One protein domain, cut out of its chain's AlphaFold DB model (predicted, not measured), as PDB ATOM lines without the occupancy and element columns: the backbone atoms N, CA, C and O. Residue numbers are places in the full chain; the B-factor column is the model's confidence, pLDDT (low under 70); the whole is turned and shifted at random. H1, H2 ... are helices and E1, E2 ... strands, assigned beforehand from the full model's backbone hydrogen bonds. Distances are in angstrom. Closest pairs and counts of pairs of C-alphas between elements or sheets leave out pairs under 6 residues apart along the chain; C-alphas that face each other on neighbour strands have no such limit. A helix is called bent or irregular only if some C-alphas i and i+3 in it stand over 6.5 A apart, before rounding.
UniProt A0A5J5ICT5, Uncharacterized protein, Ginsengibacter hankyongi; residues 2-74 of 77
ATOM      1  N   LYS A   2      -8.711  18.008  -9.212       65.44
ATOM      2  CA  LYS A   2      -8.286  16.618  -9.516       65.44
ATOM      3  C   LYS A   2      -9.423  15.579  -9.516       65.44
ATOM      4  O   LYS A   2      -9.477  14.744 -10.407       65.44
ATOM      5  N   VAL A   3     -10.352  15.665  -8.559       75.94
ATOM      6  CA  VAL A   3     -11.479  14.714  -8.441       75.94
ATOM      7  C   VAL A   3     -12.502  14.881  -9.571       75.94
ATOM      8  O   VAL A   3     -12.978  13.893 -10.114       75.94
ATOM      9  N   ALA A   4     -12.783  16.119  -9.984       77.75
ATOM     10  CA  ALA A   4     -13.681  16.393 -11.109       77.75
ATOM     11  C   ALA A   4     -13.101  15.883 -12.442       77.75
ATOM     12  O   ALA A   4     -13.832  15.342 -13.264       77.75
ATOM     13  N   LEU A   5     -11.780  15.992 -12.623       76.62
ATOM     14  CA  LEU A   5     -11.084  15.468 -13.800       76.62
ATOM     15  C   LEU A   5     -11.174  13.932 -13.883       76.62
ATOM     16  O   LEU A   5     -11.406  13.386 -14.956       76.62
ATOM     17  N   LEU A   6     -11.042  13.244 -12.742       76.50
ATOM     18  CA  LEU A   6     -11.191  11.786 -12.642       76.50
ATOM     19  C   LEU A   6     -12.620  11.319 -12.963       76.50
ATOM     20  O   LEU A   6     -12.789  10.296 -13.619       76.50
ATOM     21  N   PHE A   7     -13.633  12.092 -12.560       78.75
ATOM     22  CA  PHE A   7     -15.044  11.794 -12.834       78.75
ATOM     23  C   PHE A   7     -15.416  11.948 -14.317       78.75
ATOM     24  O   PHE A   7     -16.221  11.189 -14.848       78.75
ATOM     25  N   ILE A   8     -14.813  12.921 -15.007       77.56
ATOM     26  CA  ILE A   8     -15.020  13.121 -16.448       77.56
ATOM     27  C   ILE A   8     -14.343  11.998 -17.245       77.56
ATOM     28  O   ILE A   8     -14.908  11.514 -18.220       77.56
ATOM     29  N   LEU A   9     -13.174  11.528 -16.803       72.88
ATOM     30  CA  LEU A   9     -12.442  10.450 -17.474       72.88
ATOM     31  C   LEU A   9     -13.171   9.095 -17.390       72.88
ATOM     32  O   LEU A   9     -13.094   8.306 -18.329       72.88
ATOM     33  N   SER A  10     -13.926   8.833 -16.314       71.25
ATOM     34  CA  SER A  10     -14.702   7.591 -16.168       71.25
ATOM     35  C   SER A  10     -15.957   7.522 -17.044       71.25
ATOM     36  O   SER A  10     -16.511   6.442 -17.206       71.25
ATOM     37  N   LEU A  11     -16.414   8.641 -17.619       69.88
ATOM     38  CA  LEU A  11     -17.586   8.669 -18.507       69.88
ATOM     39  C   LEU A  11     -17.258   8.256 -19.954       69.88
ATOM     40  O   LEU A  11     -18.171   7.965 -20.721       69.88
ATOM     41  N   PHE A  12     -15.976   8.182 -20.328       64.44
ATOM     42  CA  PHE A  12     -15.541   7.825 -21.685       64.44
ATOM     43  C   PHE A  12     -15.319   6.317 -21.912       64.44
ATOM     44  O   PHE A  12     -14.998   5.913 -23.026       64.44
ATOM     45  N   THR A  13     -15.491   5.459 -20.902       64.31
ATOM     46  CA  THR A  13     -15.154   4.023 -21.000       64.31
ATOM     47  C   THR A  13     -16.265   3.128 -21.563       64.31
ATOM     48  O   THR A  13     -16.055   1.925 -21.683       64.31
ATOM     49  N   ILE A  14     -17.440   3.658 -21.926       65.06
ATOM     50  CA  ILE A  14     -18.644   2.828 -22.163       65.06
ATOM     51  C   ILE A  14     -18.885   2.481 -23.650       65.06
ATOM     52  O   ILE A  14     -19.841   1.788 -23.983       65.06
ATOM     53  N   SER A  15     -18.034   2.884 -24.593       59.78
ATOM     54  CA  SER A  15     -18.432   2.871 -26.015       59.78
ATOM     55  C   SER A  15     -17.612   1.952 -26.921       59.78
ATOM     56  O   SER A  15     -17.089   2.421 -27.924       59.78
ATOM     57  N   THR A  16     -17.522   0.646 -26.635       58.44
ATOM     58  CA  THR A  16     -16.983  -0.323 -27.619       58.44
ATOM     59  C   THR A  16     -17.638  -1.716 -27.544       58.44
ATOM     60  O   THR A  16     -16.997  -2.698 -27.178       58.44
ATOM     61  N   ILE A  17     -18.912  -1.836 -27.932       59.88
ATOM     62  CA  ILE A  17     -19.510  -3.119 -28.360       59.88
ATOM     63  C   ILE A  17     -19.942  -2.908 -29.813       59.88
ATOM     64  O   ILE A  17     -21.078  -2.546 -30.091       59.88
ATOM     65  N   ALA A  18     -18.982  -2.950 -30.736       60.53
ATOM     66  CA  ALA A  18     -19.109  -2.217 -31.997       60.53
ATOM     67  C   ALA A  18     -19.792  -2.960 -33.157       60.53
ATOM     68  O   ALA A  18     -19.971  -2.340 -34.192       60.53
ATOM     69  N   GLN A  19     -20.200  -4.225 -33.031       63.44
ATOM     70  CA  GLN A  19     -21.112  -4.846 -34.004       63.44
ATOM     71  C   GLN A  19     -21.613  -6.184 -33.475       63.44
ATOM     72  O   GLN A  19     -20.861  -7.155 -33.391       63.44
ATOM     73  N   THR A  20     -22.889  -6.227 -33.109       73.62
ATOM     74  CA  THR A  20     -23.575  -7.484 -32.817       73.62
ATOM     75  C   THR A  20     -23.672  -8.283 -34.110       73.62
ATOM     76  O   THR A  20     -24.081  -7.753 -35.145       73.62
ATOM     77  N   GLU A  21     -23.263  -9.549 -34.064       86.50
ATOM     78  CA  GLU A  21     -23.522 -10.471 -35.160       86.50
ATOM     79  C   GLU A  21     -25.021 -10.770 -35.206       86.50
ATOM     80  O   GLU A  21     -25.606 -11.186 -34.204       86.50
ATOM     81  N   ILE A  22     -25.643 -10.514 -36.354       89.56
ATOM     82  CA  ILE A  22     -27.073 -10.731 -36.558       89.56
ATOM     83  C   ILE A  22     -27.308 -11.988 -37.386       89.56
ATOM     84  O   ILE A  22     -26.477 -12.391 -38.207       89.56
ATOM     85  N   LYS A  23     -28.481 -12.592 -37.207       87.69
ATOM     86  CA  LYS A  23     -28.924 -13.681 -38.073       87.69
ATOM     87  C   LYS A  23     -29.379 -13.138 -39.424       87.69
ATOM     88  O   LYS A  23     -29.848 -12.007 -39.537       87.69
ATOM     89  N   LEU A  24     -29.308 -13.987 -40.447       85.88
ATOM     90  CA  LEU A  24     -29.697 -13.633 -41.814       85.88
ATOM     91  C   LEU A  24     -31.171 -13.197 -41.921       85.88
ATOM     92  O   LEU A  24     -31.499 -12.268 -42.653       85.88
ATOM     93  N   GLU A  25     -32.048 -13.841 -41.152       85.25
ATOM     94  CA  GLU A  25     -33.487 -13.554 -41.076       85.25
ATOM     95  C   GLU A  25     -33.824 -12.163 -40.509       85.25
ATOM     96  O   GLU A  25     -34.869 -11.593 -40.840       85.25
ATOM     97  N   ASP A  26     -32.911 -11.588 -39.724       88.19
ATOM     98  CA  ASP A  26     -33.090 -10.292 -39.072       88.19
ATOM     99  C   ASP A  26     -32.580  -9.122 -39.920       88.19
ATOM    100  O   ASP A  26     -32.885  -7.971 -39.617       88.19
ATOM    101  N   VAL A  27     -31.867  -9.384 -41.024       88.06
ATOM    102  CA  VAL A  27     -31.240  -8.349 -41.873       88.06
ATOM    103  C   VAL A  27     -32.244  -7.295 -42.345       88.06
ATOM    104  O   VAL A  27     -31.926  -6.108 -42.387       88.06
ATOM    105  N   LYS A  28     -33.489  -7.694 -42.634       87.88
ATOM    106  CA  LYS A  28     -34.562  -6.771 -43.048       87.88
ATOM    107  C   LYS A  28     -34.908  -5.705 -41.998       87.88
ATOM    108  O   LYS A  28     -35.508  -4.695 -42.349       87.88
ATOM    109  N   ASN A  29     -34.558  -5.933 -40.731       91.12
ATOM    110  CA  ASN A  29     -34.811  -5.012 -39.625       91.12
ATOM    111  C   ASN A  29     -33.664  -4.000 -39.425       91.12
ATOM    112  O   ASN A  29     -33.814  -3.080 -38.628       91.12
ATOM    113  N   HIS A  30     -32.547  -4.143 -40.148       90.44
ATOM    114  CA  HIS A  30     -31.314  -3.358 -39.984       90.44
ATOM    115  C   HIS A  30     -31.016  -2.468 -41.202       90.44
ATOM    116  O   HIS A  30     -29.925  -2.484 -41.773       90.44
ATOM    117  N   ILE A  31     -32.009  -1.697 -41.655       90.25
ATOM    118  CA  ILE A  31     -31.862  -0.817 -42.822       90.25
ATOM    119  C   ILE A  31     -31.079   0.442 -42.431       90.25
ATOM    120  O   ILE A  31     -31.520   1.210 -41.582       90.25
ATOM    121  N   GLY A  32     -29.952   0.679 -43.107       90.19
ATOM    122  CA  GLY A  32     -29.066   1.821 -42.847       90.19
ATOM    123  C   GLY A  32     -27.970   1.545 -41.814       90.19
ATOM    124  O   GLY A  32     -27.055   2.356 -41.680       90.19
ATOM    125  N   ASP A  33     -28.016   0.390 -41.147       88.81
ATOM    126  CA  ASP A  33     -27.004  -0.035 -40.183       88.81
ATOM    127  C   ASP A  33     -25.805  -0.707 -40.869       88.81
ATOM    128  O   ASP A  33     -25.913  -1.324 -41.931       88.81
ATOM    129  N   SER A  34     -24.646  -0.654 -40.209       88.50
ATOM    130  CA  SER A  34     -23.514  -1.534 -40.516       88.50
ATOM    131  C   SER A  34     -23.524  -2.718 -39.557       88.50
ATOM    132  O   SER A  34     -23.250  -2.554 -38.367       88.50
ATOM    133  N   VAL A  35     -23.818  -3.907 -40.078       88.81
ATOM    134  CA  VAL A  35     -23.980  -5.141 -39.299       88.81
ATOM    135  C   VAL A  35     -22.972  -6.205 -39.719       88.81
ATOM    136  O   VAL A  35     -22.456  -6.189 -40.837       88.81
ATOM    137  N   ARG A  36     -22.713  -7.158 -38.822       90.62
ATOM    138  CA  ARG A  36     -21.930  -8.359 -39.118       90.62
ATOM    139  C   ARG A  36     -22.871  -9.554 -39.228       90.62
ATOM    140  O   ARG A  36     -23.756  -9.706 -38.395       90.62
ATOM    141  N   LEU A  37     -22.669 -10.397 -40.233       87.12
ATOM    142  CA  LEU A  37     -23.429 -11.631 -40.428       87.12
ATOM    143  C   LEU A  37     -22.514 -12.742 -40.942       87.12
ATOM    144  O   LEU A  37     -21.486 -12.467 -41.568       87.12
ATOM    145  N   GLN A  38     -22.919 -13.987 -40.718       88.25
ATOM    146  CA  GLN A  38     -22.296 -15.170 -41.295       88.25
ATOM    147  C   GLN A  38     -23.299 -15.875 -42.214       88.25
ATOM    148  O   GLN A  38     -24.426 -16.163 -41.815       88.25
ATOM    149  N   ALA A  39     -22.894 -16.148 -43.456       85.75
ATOM    150  CA  ALA A  39     -23.733 -16.818 -44.445       85.75
ATOM    151  C   ALA A  39     -22.890 -17.609 -45.456       85.75
ATOM    152  O   ALA A  39     -21.723 -17.291 -45.697       85.75
ATOM    153  N   THR A  40     -23.501 -18.624 -46.065       87.50
ATOM    154  CA  THR A  40     -22.903 -19.411 -47.150       87.50
ATOM    155  C   THR A  40     -23.276 -18.790 -48.490       87.50
ATOM    156  O   THR A  40     -24.457 -18.624 -48.779       87.50
ATOM    157  N   ILE A  41     -22.282 -18.468 -49.321       89.75
ATOM    158  CA  ILE A  41     -22.521 -18.003 -50.693       89.75
ATOM    159  C   ILE A  41     -22.811 -19.210 -51.589       89.75
ATOM    160  O   ILE A  41     -22.005 -20.139 -51.645       89.75
ATOM    161  N   TYR A  42     -23.922 -19.173 -52.323       89.44
ATOM    162  CA  TYR A  42     -24.291 -20.223 -53.277       89.44
ATOM    163  C   TYR A  42     -23.960 -19.843 -54.718       89.44
ATOM    164  O   TYR A  42     -23.469 -20.674 -55.479       89.44
ATOM    165  N   VAL A  43     -24.222 -18.591 -55.102       89.25
ATOM    166  CA  VAL A  43     -23.999 -18.099 -56.468       89.25
ATOM    167  C   VAL A  43     -23.369 -16.714 -56.417       89.25
ATOM    168  O   VAL A  43     -23.763 -15.873 -55.617       89.25
ATOM    169  N   GLY A  44     -22.395 -16.467 -57.292       91.06
ATOM    170  CA  GLY A  44     -21.794 -15.152 -57.496       91.06
ATOM    171  C   GLY A  44     -21.861 -14.744 -58.963       91.06
ATOM    172  O   GLY A  44     -21.593 -15.562 -59.845       91.06
ATOM    173  N   LYS A  45     -22.201 -13.484 -59.247       92.19
ATOM    174  CA  LYS A  45     -22.217 -12.939 -60.609       92.19
ATOM    175  C   LYS A  45     -21.606 -11.545 -60.650       92.19
ATOM    176  O   LYS A  45     -22.160 -10.603 -60.094       92.19
ATOM    177  N   TYR A  46     -20.499 -11.416 -61.373       93.25
ATOM    178  CA  TYR A  46     -19.881 -10.131 -61.690       93.25
ATOM    179  C   TYR A  46     -20.436  -9.578 -63.005       93.25
ATOM    180  O   TYR A  46     -20.454 -10.277 -64.023       93.25
ATOM    181  N   LEU A  47     -20.883  -8.322 -63.001       91.50
ATOM    182  CA  LEU A  47     -21.413  -7.648 -64.183       91.50
ATOM    183  C   LEU A  47     -20.436  -6.590 -64.698       91.50
ATOM    184  O   LEU A  47     -20.648  -5.393 -64.526       91.50
ATOM    185  N   LYS A  48     -19.403  -7.035 -65.420       83.25
ATOM    186  CA  LYS A  48     -18.410  -6.149 -66.051       83.25
ATOM    187  C   LYS A  48     -19.004  -4.991 -66.881       83.25
ATOM    188  O   LYS A  48     -18.539  -3.872 -66.701       83.25
ATOM    189  N   PRO A  49     -20.001  -5.195 -67.771       83.56
ATOM    190  CA  PRO A  49     -20.508  -4.116 -68.624       83.56
ATOM    191  C   PRO A  49     -21.522  -3.188 -67.930       83.56
ATOM    192  O   PRO A  49     -22.020  -2.261 -68.563       83.56
ATOM    193  N   ALA A  50     -21.879  -3.437 -66.666       83.38
ATOM    194  CA  ALA A  50     -22.829  -2.603 -65.934       83.38
ATOM    195  C   ALA A  50     -22.127  -1.413 -65.256       83.38
ATOM    196  O   ALA A  50     -20.953  -1.485 -64.896       83.38
ATOM    197  N   LYS A  51     -22.863  -0.310 -65.062       82.25
ATOM    198  CA  LYS A  51     -22.373   0.882 -64.352       82.25
ATOM    199  C   LYS A  51     -21.909   0.498 -62.940       82.25
ATOM    200  O   LYS A  51     -22.653  -0.171 -62.228       82.25
ATOM    201  N   SER A  52     -20.703   0.932 -62.562       85.75
ATOM    202  CA  SER A  52     -20.043   0.599 -61.284       85.75
ATOM    203  C   SER A  52     -19.762  -0.897 -61.078       85.75
ATOM    204  O   SER A  52     -19.568  -1.334 -59.946       85.75
ATOM    205  N   SER A  53     -19.789  -1.672 -62.171       91.94
ATOM    206  CA  SER A  53     -19.392  -3.080 -62.266       91.94
ATOM    207  C   SER A  53     -19.729  -3.931 -61.025       91.94
ATOM    208  O   SER A  53     -18.832  -4.490 -60.398       91.94
ATOM    209  N   PRO A  54     -21.015  -4.046 -60.635       93.56
ATOM    210  CA  PRO A  54     -21.402  -4.738 -59.413       93.56
ATOM    211  C   PRO A  54     -21.094  -6.234 -59.445       93.56
ATOM    212  O   PRO A  54     -21.223  -6.910 -60.474       93.56
ATOM    213  N   THR A  55     -20.804  -6.764 -58.261       94.31
ATOM    214  CA  THR A  55     -20.807  -8.192 -57.954       94.31
ATOM    215  C   THR A  55     -22.016  -8.519 -57.087       94.31
ATOM    216  O   THR A  55     -22.169  -7.971 -55.999       94.31
ATOM    217  N   PHE A  56     -22.859  -9.434 -57.558       92.62
ATOM    218  CA  PHE A  56     -23.982  -9.983 -56.802       92.62
ATOM    219  C   PHE A  56     -23.569 -11.308 -56.175       92.62
ATOM    220  O   PHE A  56     -23.046 -12.168 -56.884       92.62
ATOM    221  N   LEU A  57     -23.827 -11.486 -54.881       91.56
ATOM    222  CA  LEU A  57     -23.632 -12.745 -54.167       91.56
ATOM    223  C   LEU A  57     -24.964 -13.189 -53.558       91.56
ATOM    224  O   LEU A  57     -25.522 -12.502 -52.704       91.56
ATOM    225  N   ASP A  58     -25.464 -14.333 -53.999       89.44
ATOM    226  CA  ASP A  58     -26.680 -14.959 -53.493       89.44
ATOM    227  C   ASP A  58     -26.339 -15.858 -52.296       89.44
ATOM    228  O   ASP A  58     -25.486 -16.750 -52.399       89.44
ATOM    229  N   VAL A  59     -27.009 -15.623 -51.166       87.25
ATOM    230  CA  VAL A  59     -26.865 -16.407 -49.926       87.25
ATOM    231  C   VAL A  59     -28.065 -17.305 -49.606       87.25
ATOM    232  O   VAL A  59     -28.035 -17.997 -48.593       87.25
ATOM    233  N   GLY A  60     -29.115 -17.346 -50.432       79.00
ATOM    234  CA  GLY A  60     -30.278 -18.205 -50.170       79.00
ATOM    235  C   GLY A  60     -30.352 -19.500 -50.975       79.00
ATOM    236  O   GLY A  60     -31.145 -20.378 -50.626       79.00
ATOM    237  N   GLY A  61     -29.524 -19.673 -52.007       73.56
ATOM    238  CA  GLY A  61     -29.446 -20.939 -52.745       73.56
ATOM    239  C   GLY A  61     -30.804 -21.356 -53.329       73.56
ATOM    240  O   GLY A  61     -31.424 -20.592 -54.058       73.56
ATOM    241  N   ASN A  62     -31.288 -22.564 -53.004       64.38
ATOM    242  CA  ASN A  62     -32.583 -23.087 -53.482       64.38
ATOM    243  C   ASN A  62     -33.790 -22.728 -52.583       64.38
ATOM    244  O   ASN A  62     -34.889 -23.236 -52.811       64.38
ATOM    245  N   TYR A  63     -33.617 -21.914 -51.536       62.44
ATOM    246  CA  TYR A  63     -34.676 -21.642 -50.558       62.44
ATOM    247  C   TYR A  63     -35.432 -20.342 -50.878       62.44
ATOM    248  O   TYR A  63     -34.859 -19.256 -50.879       62.44
ATOM    249  N   SER A  64     -36.752 -20.434 -51.095       58.97
ATOM    250  CA  SER A  64     -37.593 -19.311 -51.554       58.97
ATOM    251  C   SER A  64     -37.894 -18.238 -50.503       58.97
ATOM    252  O   SER A  64     -38.431 -17.189 -50.845       58.97
ATOM    253  N   ASN A  65     -37.594 -18.485 -49.225       60.78
ATOM    254  CA  ASN A  65     -38.268 -17.774 -48.131       60.78
ATOM    255  C   ASN A  65     -37.474 -16.622 -47.499       60.78
ATOM    256  O   ASN A  65     -38.007 -16.004 -46.583       60.78
ATOM    257  N   ALA A  66     -36.262 -16.325 -47.987       61.41
ATOM    258  CA  ALA A  66     -35.597 -15.007 -47.937       61.41
ATOM    259  C   ALA A  66     -34.120 -15.122 -48.384       61.41
ATOM    260  O   ALA A  66     -33.218 -15.060 -47.545       61.41
ATOM    261  N   PRO A  67     -33.829 -15.299 -49.686       69.38
ATOM    262  CA  PRO A  67     -32.462 -15.220 -50.182       69.38
ATOM    263  C   PRO A  67     -31.986 -13.760 -50.125       69.38
ATOM    264  O   PRO A  67     -32.344 -12.939 -50.970       69.38
ATOM    265  N   LEU A  68     -31.194 -13.399 -49.111       84.44
ATOM    266  CA  LEU A  68     -30.442 -12.142 -49.150       84.44
ATOM    267  C   LEU A  68     -29.537 -12.163 -50.400       84.44
ATOM    268  O   LEU A  68     -28.964 -13.189 -50.761       84.44
ATOM    269  N   THR A  69     -29.420 -11.033 -51.091       89.75
ATOM    270  CA  THR A  69     -28.419 -10.848 -52.149       89.75
ATOM    271  C   THR A  69     -27.503  -9.715 -51.730       89.75
ATOM    272  O   THR A  69     -27.954  -8.586 -51.541       89.75
ATOM    273  N   LEU A  70     -26.218 -10.014 -51.568       91.12
ATOM    274  CA  LEU A  70     -25.199  -9.008 -51.295       91.12
ATOM    275  C   LEU A  70     -24.786  -8.361 -52.616       91.12
ATOM    276  O   LEU A  70     -24.549  -9.059 -53.603       91.12
ATOM    277  N   VAL A  71     -24.675  -7.034 -52.627       93.00
ATOM    278  CA  VAL A  71     -24.173  -6.276 -53.778       93.00
ATOM    279  C   VAL A  71     -22.889  -5.574 -53.366       93.00
ATOM    280  O   VAL A  71     -22.900  -4.734 -52.470       93.00
ATOM    281  N   ILE A  72     -21.788  -5.928 -54.022       91.88
ATOM    282  CA  ILE A  72     -20.491  -5.273 -53.861       91.88
ATOM    283  C   ILE A  72     -20.264  -4.425 -55.105       91.88
ATOM    284  O   ILE A  72     -20.191  -4.952 -56.215       91.88
ATOM    285  N   TRP A  73     -20.187  -3.115 -54.918       90.38
ATOM    286  CA  TRP A  73     -19.863  -2.174 -55.986       90.38
ATOM    287  C   TRP A  73     -18.347  -2.099 -56.161       90.38
ATOM    288  O   TRP A  73     -17.619  -2.147 -55.168       90.38
ATOM    289  N   ASP A  74     -17.887  -1.997 -57.408       83.62
ATOM    290  CA  ASP A  74     -16.485  -1.680 -57.694       83.62
ATOM    291  C   ASP A  74     -16.174  -0.254 -57.206       83.62
ATOM    292  O   ASP A  74     -17.096   0.563 -57.078       83.62
TER     293      ASP A  74
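This is residues 2 to 74 of the 77 residues of an uncharacterized protein of Ginsengibacter hankyongi (UniProt A0A5J5ICT5). Little regular structure: a long arm, residues 2 to 17 with helix H1, sticks out from a small body of loops, short helix H2 and a three-stranded meander, E1 - E2 - E3, each strand the antiparallel neighbour of the one before. The printed part has 73 residues, 29 in named elements, ordered H1 H2 E1 E2 E3: mixed class. It is extended, radius of gyration of the C-alphas 19.9 A, spanning 63 by 29 by 18 A.

H1, residues 2 to 12, is apart from H2, residues 24 to 29. H2 is irregular: C-alphas 25 and 28 are 7.1 A apart. Neither is on the sheet of E1, residues 43 to 46, E2, residues 55 to 58, and E3, residues 69 to 72. Hairpin E1 and E2, at 169 degrees, has N 45 and O 56 within hydrogen-bond range, 2.8 A; hairpin E2 and E3, at 159 degrees, has N 57 and O 70, 2.8 A. O i to N i+4 pairs within range: 5 of 7 in H1, 0 of 2 in H2, which has 2 of 3 O i to N i+3.

H1 begins at C-alpha 2 (-8.286, 16.618, -9.516) and measures 16.7 A. E3 ends at C-alpha 72 (-20.491, -5.273, -53.861).

Without a cut; links H1 to H2 and H2 to E1 are long. pLDDT is under 70 at residues 2, 11 to 19 and 62 to 67.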